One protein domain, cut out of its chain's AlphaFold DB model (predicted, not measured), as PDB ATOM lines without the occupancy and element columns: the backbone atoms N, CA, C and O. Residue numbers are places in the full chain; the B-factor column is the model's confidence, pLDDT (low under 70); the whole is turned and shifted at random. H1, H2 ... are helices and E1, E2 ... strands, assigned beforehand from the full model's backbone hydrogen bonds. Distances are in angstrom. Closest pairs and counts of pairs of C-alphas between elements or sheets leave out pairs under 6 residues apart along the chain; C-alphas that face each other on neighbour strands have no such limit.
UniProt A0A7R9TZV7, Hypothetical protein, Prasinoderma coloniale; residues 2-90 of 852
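AT A GLANCE: This is residues 2 to 90 of the 852 residues of the protein "Hypothetical protein" of Prasinoderma coloniale (UniProt A0A7R9TZV7). A twisted sheet of four strands has two helices, H1 and H4, packed over one of its faces, while two short helices, H2 and H3, only graze the sheet. H1, the longest helix, covers E3 and E1, and H4 covers the edge strand E4. The 89 printed residues hold four named helices and four named strands, in the order E1 H1 E2 H2 H3 E3 H4 E4; the sheet, E2 E3 E1 E4, is antiparallel throughout and the class is mixed, helices and strands. The whole is compact and rounded, with a radius of gyration of the C-alphas of 11.7 A and spans of 32 by 26 by 22 A.

HOW THE PARTS SIT: The inner strands are E1, residues 2 to 6, and E3, residues 54 to 59; N 4 and O 56, 2.9 A apart, are within hydrogen-bond range. Edge strand E2, residues 29 to 31, pairs with E3 through N 31 and O 57, 2.9 A. Edge strand E4, residues 80 to 84, pairs with E1 through N 3 and O 83, 2.8 A. H1, residues 9 to 21, is on the sheet at a height of 8.1 A, over E3 and E1; it runs along the strands, at 11 degrees to E3 on the local plane. The closest C-alphas of H1 and E1 are those of Leu 12 and Ala 6, 5.1 A apart. H4, residues 63 to 71, is on the same face at a height of 7.5 A, over E4 and only just not over E1, on which 2 of its C-alphas fall. It runs along the strands, at 18 degrees to E4 on the local plane; the closest C-alphas are those of Val 70 and Ala 82, 5.5 A. H1 and H4 are close but not clearly touching, at a steep tilt of 48 degrees, opposite ways; the C-alphas of Val 19 and Ala 69 come closest, at 6.3 A. E1, H1, E2 and E3, H4, E4 are split strand-helix-strand units, same-way strands with another strand between them, both with right-handed crossovers. H2, residues 36 to 40, and H3, residues 44 to 47, only graze the sheet. In H1, H2 and H4 every O i to N i+4 pair is within hydrogen-bond range; H3 is too short for one, but its one O i to N i+3 pair is within range.

IN THESE COORDINATES: E1 begins at C-alpha 2 (-20.473, -10.240, 7.712) and E4 ends at C-alpha 84 (-16.428, -10.860, 6.603). H1 measures 18.2 A, E3 17.3 A, E4 13.9 A, E1 13.5 A and H4 12.4 A from first to last C-alpha.

THE WHOLE: The C-alphas of Glu 26 and Arg 50 are the two farthest apart, at 33.2 A. The printed part has no cut, and no link is long. The mean pLDDT of the printed part is 75.3; 25 residues are under 70, among them residues 23 to 28 and 40 to 48.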
ATOM      1  N   VAL A   2     -20.651 -10.695   9.100       84.38
ATOM      2  CA  VAL A   2     -20.473 -10.240   7.712       84.38
ATOM      3  C   VAL A   2     -21.217  -8.910   7.559       84.38
ATOM      4  O   VAL A   2     -22.328  -8.784   8.076       84.38
ATOM      5  N   VAL A   3     -20.628  -7.932   6.870       86.00
ATOM      6  CA  VAL A   3     -21.351  -6.746   6.388       86.00
ATOM      7  C   VAL A   3     -21.725  -6.954   4.933       86.00
ATOM      8  O   VAL A   3     -20.951  -7.507   4.152       86.00
ATOM      9  N   LEU A   4     -22.919  -6.500   4.593       85.44
ATOM     10  CA  LEU A   4     -23.531  -6.547   3.280       85.44
ATOM     11  C   LEU A   4     -23.772  -5.099   2.845       85.44
ATOM     12  O   LEU A   4     -24.297  -4.323   3.641       85.44
ATOM     13  N   GLY A   5     -23.388  -4.729   1.626       85.31
ATOM     14  CA  GLY A   5     -23.527  -3.371   1.093       85.31
ATOM     15  C   GLY A   5     -24.221  -3.374  -0.264       85.31
ATOM     16  O   GLY A   5     -23.897  -4.199  -1.121       85.31
ATOM     17  N   ALA A   6     -25.169  -2.460  -0.468       83.62
ATOM     18  CA  ALA A   6     -25.885  -2.318  -1.733       83.62
ATOM     19  C   ALA A   6     -26.254  -0.858  -2.033       83.62
ATOM     20  O   ALA A   6     -26.509  -0.060  -1.132       83.62
ATOM     21  N   ARG A   7     -26.337  -0.531  -3.328       83.69
ATOM     22  CA  ARG A   7     -26.644   0.822  -3.825       83.69
ATOM     23  C   ARG A   7     -28.108   1.245  -3.630       83.69
ATOM     24  O   ARG A   7     -28.409   2.426  -3.690       83.69
ATOM     25  N   THR A   8     -29.033   0.309  -3.398       84.38
ATOM     26  CA  THR A   8     -30.446   0.629  -3.115       84.38
ATOM     27  C   THR A   8     -31.000  -0.228  -1.981       84.38
ATOM     28  O   THR A   8     -30.629  -1.393  -1.817       84.38
ATOM     29  N   ARG A   9     -31.918   0.337  -1.186       81.19
ATOM     30  CA  ARG A   9     -32.539  -0.367  -0.052       81.19
ATOM     31  C   ARG A   9     -33.300  -1.621  -0.499       81.19
ATOM     32  O   ARG A   9     -33.338  -2.598   0.245       81.19
ATOM     33  N   GLY A  10     -33.836  -1.631  -1.725       82.12
ATOM     34  CA  GLY A  10     -34.434  -2.823  -2.335       82.12
ATOM     35  C   GLY A  10     -33.401  -3.930  -2.563       82.12
ATOM     36  O   GLY A  10     -33.589  -5.041  -2.072       82.12
ATOM     37  N   ALA A  11     -32.272  -3.609  -3.205       81.50
ATOM     38  CA  ALA A  11     -31.178  -4.558  -3.419       81.50
ATOM     39  C   ALA A  11     -30.583  -5.071  -2.094       81.50
ATOM     40  O   ALA A  11     -30.353  -6.268  -1.960       81.50
ATOM     41  N   LEU A  12     -30.423  -4.210  -1.078       82.62
ATOM     42  CA  LEU A  12     -30.005  -4.640   0.264       82.62
ATOM     43  C   LEU A  12     -31.002  -5.628   0.890       82.62
ATOM     44  O   LEU A  12     -30.592  -6.591   1.532       82.62
ATOM     45  N   THR A  13     -32.305  -5.407   0.696       82.56
ATOM     46  CA  THR A  13     -33.353  -6.285   1.238       82.56
ATOM     47  C   THR A  13     -33.360  -7.648   0.544       82.56
ATOM     48  O   THR A  13     -33.443  -8.674   1.217       82.56
ATOM     49  N   GLU A  14     -33.201  -7.681  -0.781       82.88
ATOM     50  CA  GLU A  14     -33.056  -8.916  -1.561       82.88
ATOM     51  C   GLU A  14     -31.799  -9.700  -1.143       82.88
ATOM     52  O   GLU A  14     -31.858 -10.900  -0.880       82.88
ATOM     53  N   LEU A  15     -30.669  -9.004  -1.007       80.94
ATOM     54  CA  LEU A  15     -29.370  -9.548  -0.611       80.94
ATOM     55  C   LEU A  15     -29.416 -10.114   0.826       80.94
ATOM     56  O   LEU A  15     -28.987 -11.245   1.065       80.94
ATOM     57  N   ALA A  16     -30.037  -9.401   1.771       80.94
ATOM     58  CA  ALA A  16     -30.332  -9.917   3.109       80.94
ATOM     59  C   ALA A  16     -31.270 -11.143   3.073       80.94
ATOM     60  O   ALA A  16     -31.105 -12.068   3.872       80.94
ATOM     61  N   GLY A  17     -32.219 -11.185   2.132       80.88
ATOM     62  CA  GLY A  17     -33.055 -12.352   1.842       80.88
ATOM     63  C   GLY A  17     -32.240 -13.564   1.387       80.88
ATOM     64  O   GLY A  17     -32.371 -14.635   1.978       80.88
ATOM     65  N   ARG A  18     -31.326 -13.389   0.420       82.69
ATOM     66  CA  ARG A  18     -30.389 -14.436  -0.033       82.69
ATOM     67  C   ARG A  18     -29.559 -14.987   1.132       82.69
ATOM     68  O   ARG A  18     -29.497 -16.196   1.320       82.69
ATOM     69  N   VAL A  19     -29.000 -14.117   1.979       80.62
ATOM     70  CA  VAL A  19     -28.208 -14.518   3.163       80.62
ATOM     71  C   VAL A  19     -29.015 -15.350   4.172       80.62
ATOM     72  O   VAL A  19     -28.484 -16.312   4.747       80.62
ATOM     73  N   ARG A  20     -30.298 -15.019   4.368       78.94
ATOM     74  CA  ARG A  20     -31.237 -15.811   5.183       78.94
ATOM     75  C   ARG A  20     -31.547 -17.169   4.538       78.94
ATOM     76  O   ARG A  20     -31.600 -18.155   5.260       78.94
ATOM     77  N   ALA A  21     -31.694 -17.220   3.213       76.56
ATOM     78  CA  ALA A  21     -32.043 -18.425   2.453       76.56
ATOM     79  C   ALA A  21     -30.890 -19.434   2.257       76.56
ATOM     80  O   ALA A  21     -31.150 -20.600   1.970       76.56
ATOM     81  N   LEU A  22     -29.626 -19.024   2.414       75.19
ATOM     82  CA  LEU A  22     -28.486 -19.952   2.400       75.19
ATOM     83  C   LEU A  22     -28.637 -21.041   3.483       75.19
ATOM     84  O   LEU A  22     -28.986 -20.736   4.625       75.19
ATOM     85  N   ALA A  23     -28.282 -22.285   3.169       58.12
ATOM     86  CA  ALA A  23     -28.227 -23.376   4.145       58.12
ATOM     87  C   ALA A  23     -27.054 -23.222   5.149       58.12
ATOM     88  O   ALA A  23     -26.232 -22.308   5.036       58.12
ATOM     89  N   GLY A  24     -26.965 -24.129   6.133       56.66
ATOM     90  CA  GLY A  24     -25.730 -24.379   6.897       56.66
ATOM     91  C   GLY A  24     -25.437 -23.496   8.122       56.66
ATOM     92  O   GLY A  24     -24.282 -23.408   8.527       56.66
ATOM     93  N   CYS A  25     -26.429 -22.822   8.712       53.25
ATOM     94  CA  CYS A  25     -26.298 -22.178  10.031       53.25
ATOM     95  C   CYS A  25     -27.693 -21.923  10.617       53.25
ATOM     96  O   CYS A  25     -28.476 -21.188  10.014       53.25
ATOM     97  N   GLU A  26     -27.991 -22.494  11.783       51.91
ATOM     98  CA  GLU A  26     -29.342 -22.502  12.369       51.91
ATOM     99  C   GLU A  26     -29.712 -21.163  13.022       51.91
ATOM    100  O   GLU A  26     -30.872 -20.750  13.008       51.91
ATOM    101  N   ARG A  27     -28.719 -20.437  13.560       55.97
ATOM    102  CA  ARG A  27     -28.931 -19.220  14.366       55.97
ATOM    103  C   ARG A  27     -28.421 -17.933  13.702       55.97
ATOM    104  O   ARG A  27     -27.710 -17.137  14.313       55.97
ATOM    105  N   LYS A  28     -28.813 -17.695  12.446       67.00
ATOM    106  CA  LYS A  28     -28.512 -16.442  11.723       67.00
ATOM    107  C   LYS A  28     -29.358 -15.272  12.236       67.00
ATOM    108  O   LYS A  28     -30.584 -15.364  12.260       67.00
ATOM    109  N   ARG A  29     -28.739 -14.123  12.533       71.19
ATOM    110  CA  ARG A  29     -29.457 -12.840  12.704       71.19
ATOM    111  C   ARG A  29     -28.968 -11.844  11.656       71.19
ATOM    112  O   ARG A  29     -27.765 -11.696  11.472       71.19
ATOM    113  N   VAL A  30     -29.891 -11.166  10.972       77.69
ATOM    114  CA  VAL A  30     -29.565 -10.160   9.943       77.69
ATOM    115  C   VAL A  30     -30.280  -8.854  10.265       77.69
ATOM    116  O   VAL A  30     -31.505  -8.783  10.128       77.69
ATOM    117  N   ALA A  31     -29.514  -7.848  10.687       75.62
ATOM    118  CA  ALA A  31     -29.983  -6.507  11.010       75.62
ATOM    119  C   ALA A  31     -29.910  -5.596   9.774       75.62
ATOM    120  O   ALA A  31     -28.888  -5.533   9.084       75.62
ATOM    121  N   CYS A  32     -31.019  -4.917   9.480       71.69
ATOM    122  CA  CYS A  32     -31.153  -3.971   8.372       71.69
ATOM    123  C   CYS A  32     -31.932  -2.738   8.873       71.69
ATOM    124  O   CYS A  32     -33.113  -2.894   9.195       71.69
ATOM    125  N   PRO A  33     -31.340  -1.528   8.916       69.00
ATOM    126  CA  PRO A  33     -29.948  -1.206   8.578       69.00
ATOM    127  C   PRO A  33     -28.926  -1.853   9.530       69.00
ATOM    128  O   PRO A  33     -29.283  -2.411  10.566       69.00
ATOM    129  N   ALA A  34     -27.651  -1.801   9.144       73.31
ATOM    130  CA  ALA A  34     -26.520  -2.119  10.009       73.31
ATOM    131  C   ALA A  34     -26.424  -1.149  11.203       73.31
ATOM    132  O   ALA A  34     -26.832   0.006  11.108       73.31
ATOM    133  N   ASP A  35     -25.826  -1.616  12.300       76.62
ATOM    134  CA  ASP A  35     -25.423  -0.759  13.417       76.62
ATOM    135  C   ASP A  35     -24.215   0.098  13.003       76.62
ATOM    136  O   ASP A  35     -23.163  -0.425  12.624       76.62
ATOM    137  N   GLU A  36     -24.376   1.418  13.079       69.19
ATOM    138  CA  GLU A  36     -23.364   2.421  12.739       69.19
ATOM    139  C   GLU A  36     -22.063   2.233  13.534       69.19
ATOM    140  O   GLU A  36     -20.973   2.386  12.980       69.19
ATOM    141  N   ARG A  37     -22.144   1.776  14.792       70.81
ATOM    142  CA  ARG A  37     -20.967   1.483  15.627       70.81
ATOM    143  C   ARG A  37     -20.112   0.369  15.027       70.81
ATOM    144  O   ARG A  37     -18.889   0.450  15.062       70.81
ATOM    145  N   VAL A  38     -20.749  -0.646  14.438       71.62
ATOM    146  CA  VAL A  38     -20.077  -1.794  13.801       71.62
ATOM    147  C   VAL A  38     -19.490  -1.417  12.435       71.62
ATOM    148  O   VAL A  38     -18.477  -1.984  12.028       71.62
ATOM    149  N   LEU A  39     -20.090  -0.451  11.729       72.75
ATOM    150  CA  LEU A  39     -19.525   0.087  10.487       72.75
ATOM    151  C   LEU A  39     -18.272   0.929  10.762       72.75
ATOM    152  O   LEU A  39     -17.251   0.729  10.101       72.75
ATOM    153  N   SER A  40     -18.332   1.819  11.755       69.44
ATOM    154  CA  SER A  40     -17.225   2.710  12.118       69.44
ATOM    155  C   SER A  40     -16.052   1.952  12.750       69.44
ATOM    156  O   SER A  40     -14.924   2.094  12.288       69.44
ATOM    157  N   ALA A  41     -16.301   1.063  13.721       68.50
ATOM    158  CA  ALA A  41     -15.246   0.310  14.421       68.50
ATOM    159  C   ALA A  41     -14.439  -0.660  13.527       68.50
ATOM    160  O   ALA A  41     -13.399  -1.165  13.940       68.50
ATOM    161  N   HIS A  42     -14.903  -0.936  12.305       64.94
ATOM    162  CA  HIS A  42     -14.211  -1.796  11.339       64.94
ATOM    163  C   HIS A  42     -13.877  -1.090  10.011       64.94
ATOM    164  O   HIS A  42     -13.632  -1.776   9.008       64.94
ATOM    165  N   ALA A  43     -13.882   0.252   9.999       62.78
ATOM    166  CA  ALA A  43     -13.580   1.100   8.839       62.78
ATOM    167  C   ALA A  43     -14.356   0.691   7.567       62.78
ATOM    168  O   ALA A  43     -13.836   0.688   6.447       62.78
ATOM    169  N   VAL A  44     -15.612   0.259   7.729       66.69
ATOM    170  CA  VAL A  44     -16.356  -0.405   6.648       66.69
ATOM    171  C   VAL A  44     -16.757   0.586   5.559       66.69
ATOM    172  O   VAL A  44     -16.693   0.236   4.385       66.69
ATOM    173  N   ALA A  45     -17.082   1.826   5.933       57.44
ATOM    174  CA  ALA A  45     -17.379   2.908   4.994       57.44
ATOM    175  C   ALA A  45     -16.168   3.307   4.122       57.44
ATOM    176  O   ALA A  45     -16.349   3.748   2.994       57.44
ATOM    177  N   GLU A  46     -14.941   3.113   4.615       59.41
ATOM    178  CA  GLU A  46     -13.698   3.420   3.889       59.41
ATOM    179  C   GLU A  46     -13.269   2.286   2.947       59.41
ATOM    180  O   GLU A  46     -12.644   2.521   1.916       59.41
ATOM    181  N   ASN A  47     -13.598   1.039   3.308       65.06
ATOM    182  CA  ASN A  47     -13.223  -0.166   2.560       65.06
ATOM    183  C   ASN A  47     -14.337  -0.665   1.615       65.06
ATOM    184  O   ASN A  47     -14.127  -1.635   0.883       65.06
ATOM    185  N   ALA A  48     -15.517  -0.043   1.639       68.94
ATOM    186  CA  ALA A  48     -16.604  -0.288   0.698       68.94
ATOM    187  C   ALA A  48     -16.509   0.669  -0.512       68.94
ATOM    188  O   ALA A  48     -16.065   1.809  -0.363       68.94
ATOM    189  N   PRO A  49     -16.952   0.259  -1.717       71.69
ATOM    190  CA  PRO A  49     -17.078   1.171  -2.853       71.69
ATOM    191  C   PRO A  49     -17.941   2.402  -2.524       71.69
ATOM    192  O   PRO A  49     -19.047   2.254  -2.004       71.69
ATOM    193  N   ARG A  50     -17.476   3.605  -2.910       69.75
ATOM    194  CA  ARG A  50     -18.144   4.908  -2.662       69.75
ATOM    195  C   ARG A  50     -19.582   5.017  -3.231       69.75
ATOM    196  O   ARG A  50     -20.270   5.982  -2.934       69.75
ATOM    197  N   GLU A  51     -20.048   4.045  -4.024       72.75
ATOM    198  CA  GLU A  51     -21.415   3.961  -4.575       72.75
ATOM    199  C   GLU A  51     -22.436   3.211  -3.685       72.75
ATOM    200  O   GLU A  51     -23.577   2.999  -4.103       72.75
ATOM    201  N   LEU A  52     -22.048   2.733  -2.497       77.25
ATOM    202  CA  LEU A  52     -22.920   1.928  -1.632       77.25
ATOM    203  C   LEU A  52     -23.480   2.753  -0.467       77.25
ATOM    204  O   LEU A  52     -22.814   2.970   0.539       77.25
ATOM    205  N   GLU A  53     -24.738   3.174  -0.595       77.81
ATOM    206  CA  GLU A  53     -25.427   4.032   0.383       77.81
ATOM    207  C   GLU A  53     -26.117   3.261   1.525       77.81
ATOM    208  O   GLU A  53     -26.580   3.865   2.496       77.81
ATOM    209  N   HIS A  54     -26.238   1.931   1.430       83.81
ATOM    210  CA  HIS A  54     -26.960   1.138   2.426       83.81
ATOM    211  C   HIS A  54     -26.230  -0.145   2.820       83.81
ATOM    212  O   HIS A  54     -25.817  -0.936   1.969       83.81
ATOM    213  N   PHE A  55     -26.184  -0.391   4.131       83.81
ATOM    214  CA  PHE A  55     -25.497  -1.532   4.730       83.81
ATOM    215  C   PHE A  55     -26.403  -2.339   5.668       83.81
ATOM    216  O   PHE A  55     -27.314  -1.800   6.300       83.81
ATOM    217  N   ALA A  56     -26.122  -3.636   5.780       84.00
ATOM    218  CA  ALA A  56     -26.738  -4.576   6.717       84.00
ATOM    219  C   ALA A  56     -25.664  -5.460   7.367       84.00
ATOM    220  O   ALA A  56     -24.655  -5.779   6.737       84.00
ATOM    221  N   THR A  57     -25.883  -5.894   8.608       84.25
ATOM    222  CA  THR A  57     -24.983  -6.818   9.318       84.25
ATOM    223  C   THR A  57     -25.641  -8.180   9.503       84.25
ATOM    224  O   THR A  57     -26.796  -8.284   9.910       84.25
ATOM    225  N   ALA A  58     -24.890  -9.243   9.222       84.38
ATOM    226  CA  ALA A  58     -25.303 -10.626   9.418       84.38
ATOM    227  C   ALA A  58     -24.360 -11.332  10.404       84.38
ATOM    228  O   ALA A  58     -23.143 -11.397  10.192       84.38
ATOM    229  N   THR A  59     -24.904 -11.867  11.496       84.44
ATOM    230  CA  THR A  59     -24.170 -12.746  12.410       84.44
ATOM    231  C   THR A  59     -24.392 -14.208  12.035       84.44
ATOM    232  O   THR A  59     -25.474 -14.614  11.610       84.44
ATOM    233  N   PHE A  60     -23.317 -14.982  12.170       82.12
ATOM    234  CA  PHE A  60     -23.230 -16.404  11.860       82.12
ATOM    235  C   PHE A  60     -22.502 -17.090  13.006       82.12
ATOM    236  O   PHE A  60     -21.638 -16.486  13.642       82.12
ATOM    237  N   GLU A  61     -22.833 -18.354  13.207       83.69
ATOM    238  CA  GLU A  61     -22.319 -19.221  14.265       83.69
ATOM    239  C   GLU A  61     -20.893 -19.725  13.992       83.69
ATOM    240  O   GLU A  61     -20.142 -19.983  14.923       83.69
ATOM    241  N   SER A  62     -20.489 -19.795  12.717       82.56
ATOM    242  CA  SER A  62     -19.152 -20.228  12.298       82.56
ATOM    243  C   SER A  62     -18.512 -19.288  11.271       82.56
ATOM    244  O   SER A  62     -19.178 -18.716  10.401       82.56
ATOM    245  N   VAL A  63     -17.181 -19.193  11.342       81.69
ATOM    246  CA  VAL A  63     -16.302 -18.505  10.383       81.69
ATOM    247  C   VAL A  63     -16.434 -19.096   8.972       81.69
ATOM    248  O   VAL A  63     -16.371 -18.344   7.997       81.69
ATOM    249  N   THR A  64     -16.670 -20.408   8.843       81.88
ATOM    250  CA  THR A  64     -16.842 -21.082   7.541       81.88
ATOM    251  C   THR A  64     -18.193 -20.756   6.904       81.88
ATOM    252  O   THR A  64     -18.244 -20.407   5.725       81.88
ATOM    253  N   ALA A  65     -19.275 -20.763   7.689       82.00
ATOM    254  CA  ALA A  65     -20.607 -20.358   7.231       82.00
ATOM    255  C   ALA A  65     -20.648 -18.871   6.823       82.00
ATOM    256  O   ALA A  65     -21.258 -18.521   5.813       82.00
ATOM    257  N   ALA A  66     -19.948 -18.003   7.562       81.94
ATOM    258  CA  ALA A  66     -19.782 -16.593   7.206       81.94
ATOM    259  C   ALA A  66     -19.023 -16.402   5.878       81.94
ATOM    260  O   ALA A  66     -19.428 -15.576   5.063       81.94
ATOM    261  N   ARG A  67     -17.961 -17.185   5.636       81.75
ATOM    262  CA  ARG A  67     -17.190 -17.180   4.379       81.75
ATOM    263  C   ARG A  67     -18.036 -17.633   3.190       81.75
ATOM    264  O   ARG A  67     -18.116 -16.905   2.206       81.75
ATOM    265  N   ALA A  68     -18.713 -18.776   3.304       82.56
ATOM    266  CA  ALA A  68     -19.598 -19.293   2.258       82.56
ATOM    267  C   ALA A  68     -20.728 -18.301   1.915       82.56
ATOM    268  O   ALA A  68     -21.128 -18.174   0.760       82.56
ATOM    269  N   ALA A  69     -21.203 -17.538   2.905       82.69
ATOM    270  CA  ALA A  69     -22.191 -16.486   2.693       82.69
ATOM    271  C   ALA A  69     -21.641 -15.187   2.079       82.69
ATOM    272  O   ALA A  69     -22.431 -14.420   1.541       82.69
ATOM    273  N   VAL A  70     -20.329 -14.928   2.125       85.25
ATOM    274  CA  VAL A  70     -19.699 -13.894   1.283       85.25
ATOM    275  C   VAL A  70     -19.569 -14.417  -0.148       85.25
ATOM    276  O   VAL A  70     -20.003 -13.751  -1.082       85.25
ATOM    277  N   GLU A  71     -19.045 -15.632  -0.309       83.19
ATOM    278  CA  GLU A  71     -18.782 -16.284  -1.602       83.19
ATOM    279  C   GLU A  71     -20.046 -16.439  -2.471       83.19
ATOM    280  O   GLU A  71     -19.999 -16.191  -3.670       83.19
ATOM    281  N   ALA A  72     -21.203 -16.741  -1.870       81.25
ATOM    282  CA  ALA A  72     -22.477 -16.900  -2.583       81.25
ATOM    283  C   ALA A  72     -23.275 -15.595  -2.831       81.25
ATOM    284  O   ALA A  72     -24.391 -15.648  -3.356       81.25
ATOM    285  N   VAL A  73     -22.779 -14.432  -2.386       82.00
ATOM    286  CA  VAL A  73     -23.562 -13.173  -2.326       82.00
ATOM    287  C   VAL A  73     -22.787 -11.950  -2.834       82.00
ATOM    288  O   VAL A  73     -23.392 -10.938  -3.192       82.00
ATOM    289  N   HIS A  74     -21.461 -12.030  -2.876       81.38
ATOM    290  CA  HIS A  74     -20.593 -10.990  -3.407       81.38
ATOM    291  C   HIS A  74     -20.552 -11.022  -4.941       81.38
ATOM    292  O   HIS A  74     -20.228 -12.050  -5.529       81.38
ATOM    293  N   GLU A  75     -20.858  -9.896  -5.589       73.12
ATOM    294  CA  GLU A  75     -20.994  -9.819  -7.048       73.12
ATOM    295  C   GLU A  75     -20.436  -8.475  -7.571       73.12
ATOM    296  O   GLU A  75     -21.189  -7.531  -7.837       73.12
ATOM    297  N   PRO A  76     -19.098  -8.337  -7.668       64.19
ATOM    298  CA  PRO A  76     -18.463  -7.176  -8.278       64.19
ATOM    299  C   PRO A  76     -18.664  -7.205  -9.810       64.19
ATOM    300  O   PRO A  76     -18.735  -8.286 -10.395       64.19
ATOM    301  N   PRO A  77     -18.737  -6.041 -10.490       51.78
ATOM    302  CA  PRO A  77     -18.242  -4.748 -10.012       51.78
ATOM    303  C   PRO A  77     -19.281  -3.843  -9.330       51.78
ATOM    304  O   PRO A  77     -18.889  -2.839  -8.744       51.78
ATOM    305  N   VAL A  78     -20.589  -4.127  -9.426       56.81
ATOM    306  CA  VAL A  78     -21.636  -3.145  -9.069       56.81
ATOM    307  C   VAL A  78     -22.856  -3.796  -8.401       56.81
ATOM    308  O   VAL A  78     -23.336  -4.835  -8.837       56.81
ATOM    309  N   HIS A  79     -23.425  -3.095  -7.414       62.66
ATOM    310  CA  HIS A  79     -24.678  -3.363  -6.677       62.66
ATOM    311  C   HIS A  79     -24.652  -4.340  -5.488       62.66
ATOM    312  O   HIS A  79     -25.431  -4.090  -4.565       62.66
ATOM    313  N   ARG A  80     -23.820  -5.397  -5.447       75.00
ATOM    314  CA  ARG A  80     -23.800  -6.354  -4.309       75.00
ATOM    315  C   ARG A  80     -22.396  -6.579  -3.736       75.00
ATOM    316  O   ARG A  80     -21.587  -7.329  -4.279       75.00
ATOM    317  N   TRP A  81     -22.120  -5.972  -2.585       84.19
ATOM    318  CA  TRP A  81     -20.862  -6.127  -1.851       84.19
ATOM    319  C   TRP A  81     -21.068  -6.910  -0.550       84.19
ATOM    320  O   TRP A  81     -22.101  -6.782   0.106       84.19
ATOM    321  N   ALA A  82     -20.071  -7.702  -0.157       84.25
ATOM    322  CA  ALA A  82     -20.077  -8.438   1.100       84.25
ATOM    323  C   ALA A  82     -18.645  -8.573   1.634       84.25
ATOM    324  O   ALA A  82     -17.709  -8.811   0.868       84.25
ATOM    325  N   ARG A  83     -18.467  -8.431   2.952       82.88
ATOM    326  CA  ARG A  83     -17.170  -8.594   3.625       82.88
ATOM    327  C   ARG A  83     -17.335  -9.223   5.002       82.88
ATOM    328  O   ARG A  83     -18.144  -8.781   5.816       82.88
ATOM    329  N   GLN A  84     -16.520 -10.229   5.290       84.31
ATOM    330  CA  GLN A  84     -16.428 -10.860   6.603       84.31
ATOM    331  C   GLN A  84     -15.565 -10.011   7.555       84.31
ATOM    332  O   GLN A  84     -14.506  -9.528   7.166       84.31
ATOM    333  N   LEU A  85     -16.011  -9.830   8.802       78.19
ATOM    334  CA  LEU A  85     -15.351  -8.968   9.799       78.19
ATOM    335  C   LEU A  85     -14.433  -9.709  10.789       78.19
ATOM    336  O   LEU A  85     -13.734  -9.061  11.556       78.19
ATOM    337  N   GLY A  86     -14.417 -11.046  10.790       72.38
ATOM    338  CA  GLY A  86     -13.581 -11.841  11.702       72.38
ATOM    339  C   GLY A  86     -13.108 -13.161  11.090       72.38
ATOM    340  O   GLY A  86     -13.758 -13.697  10.189       72.38
ATOM    341  N   GLY A  87     -11.982 -13.682  11.582       74.25
ATOM    342  CA  GLY A  87     -11.264 -14.808  10.972       74.25
ATOM    343  C   GLY A  87     -10.463 -14.396   9.727       74.25
ATOM    344  O   GLY A  87     -10.187 -13.212   9.522       74.25
ATOM    345  N   GLU A  88     -10.095 -15.363   8.880       68.75
ATOM    346  CA  GLU A  88      -9.289 -15.116   7.669       68.75
ATOM    347  C   GLU A  88      -9.886 -14.037   6.755       68.75
ATOM    348  O   GLU A  88      -9.161 -13.144   6.323       68.75
ATOM    349  N   GLY A  89     -11.207 -14.076   6.530       64.62
ATOM    350  CA  GLY A  89     -11.920 -13.173   5.620       64.62
ATOM    351  C   GLY A  89     -11.868 -11.690   6.005       64.62
ATOM    352  O   GLY A  89     -12.081 -10.831   5.151       64.62
ATOM    353  N   ALA A  90     -11.519 -11.366   7.256       69.50
ATOM    354  CA  ALA A  90     -11.240  -9.988   7.664       69.50
ATOM    355  C   ALA A  90      -9.925  -9.463   7.060       69.50
ATOM    356  O   ALA A  90      -9.823  -8.278   6.723       69.50
TER     357      ALA A  90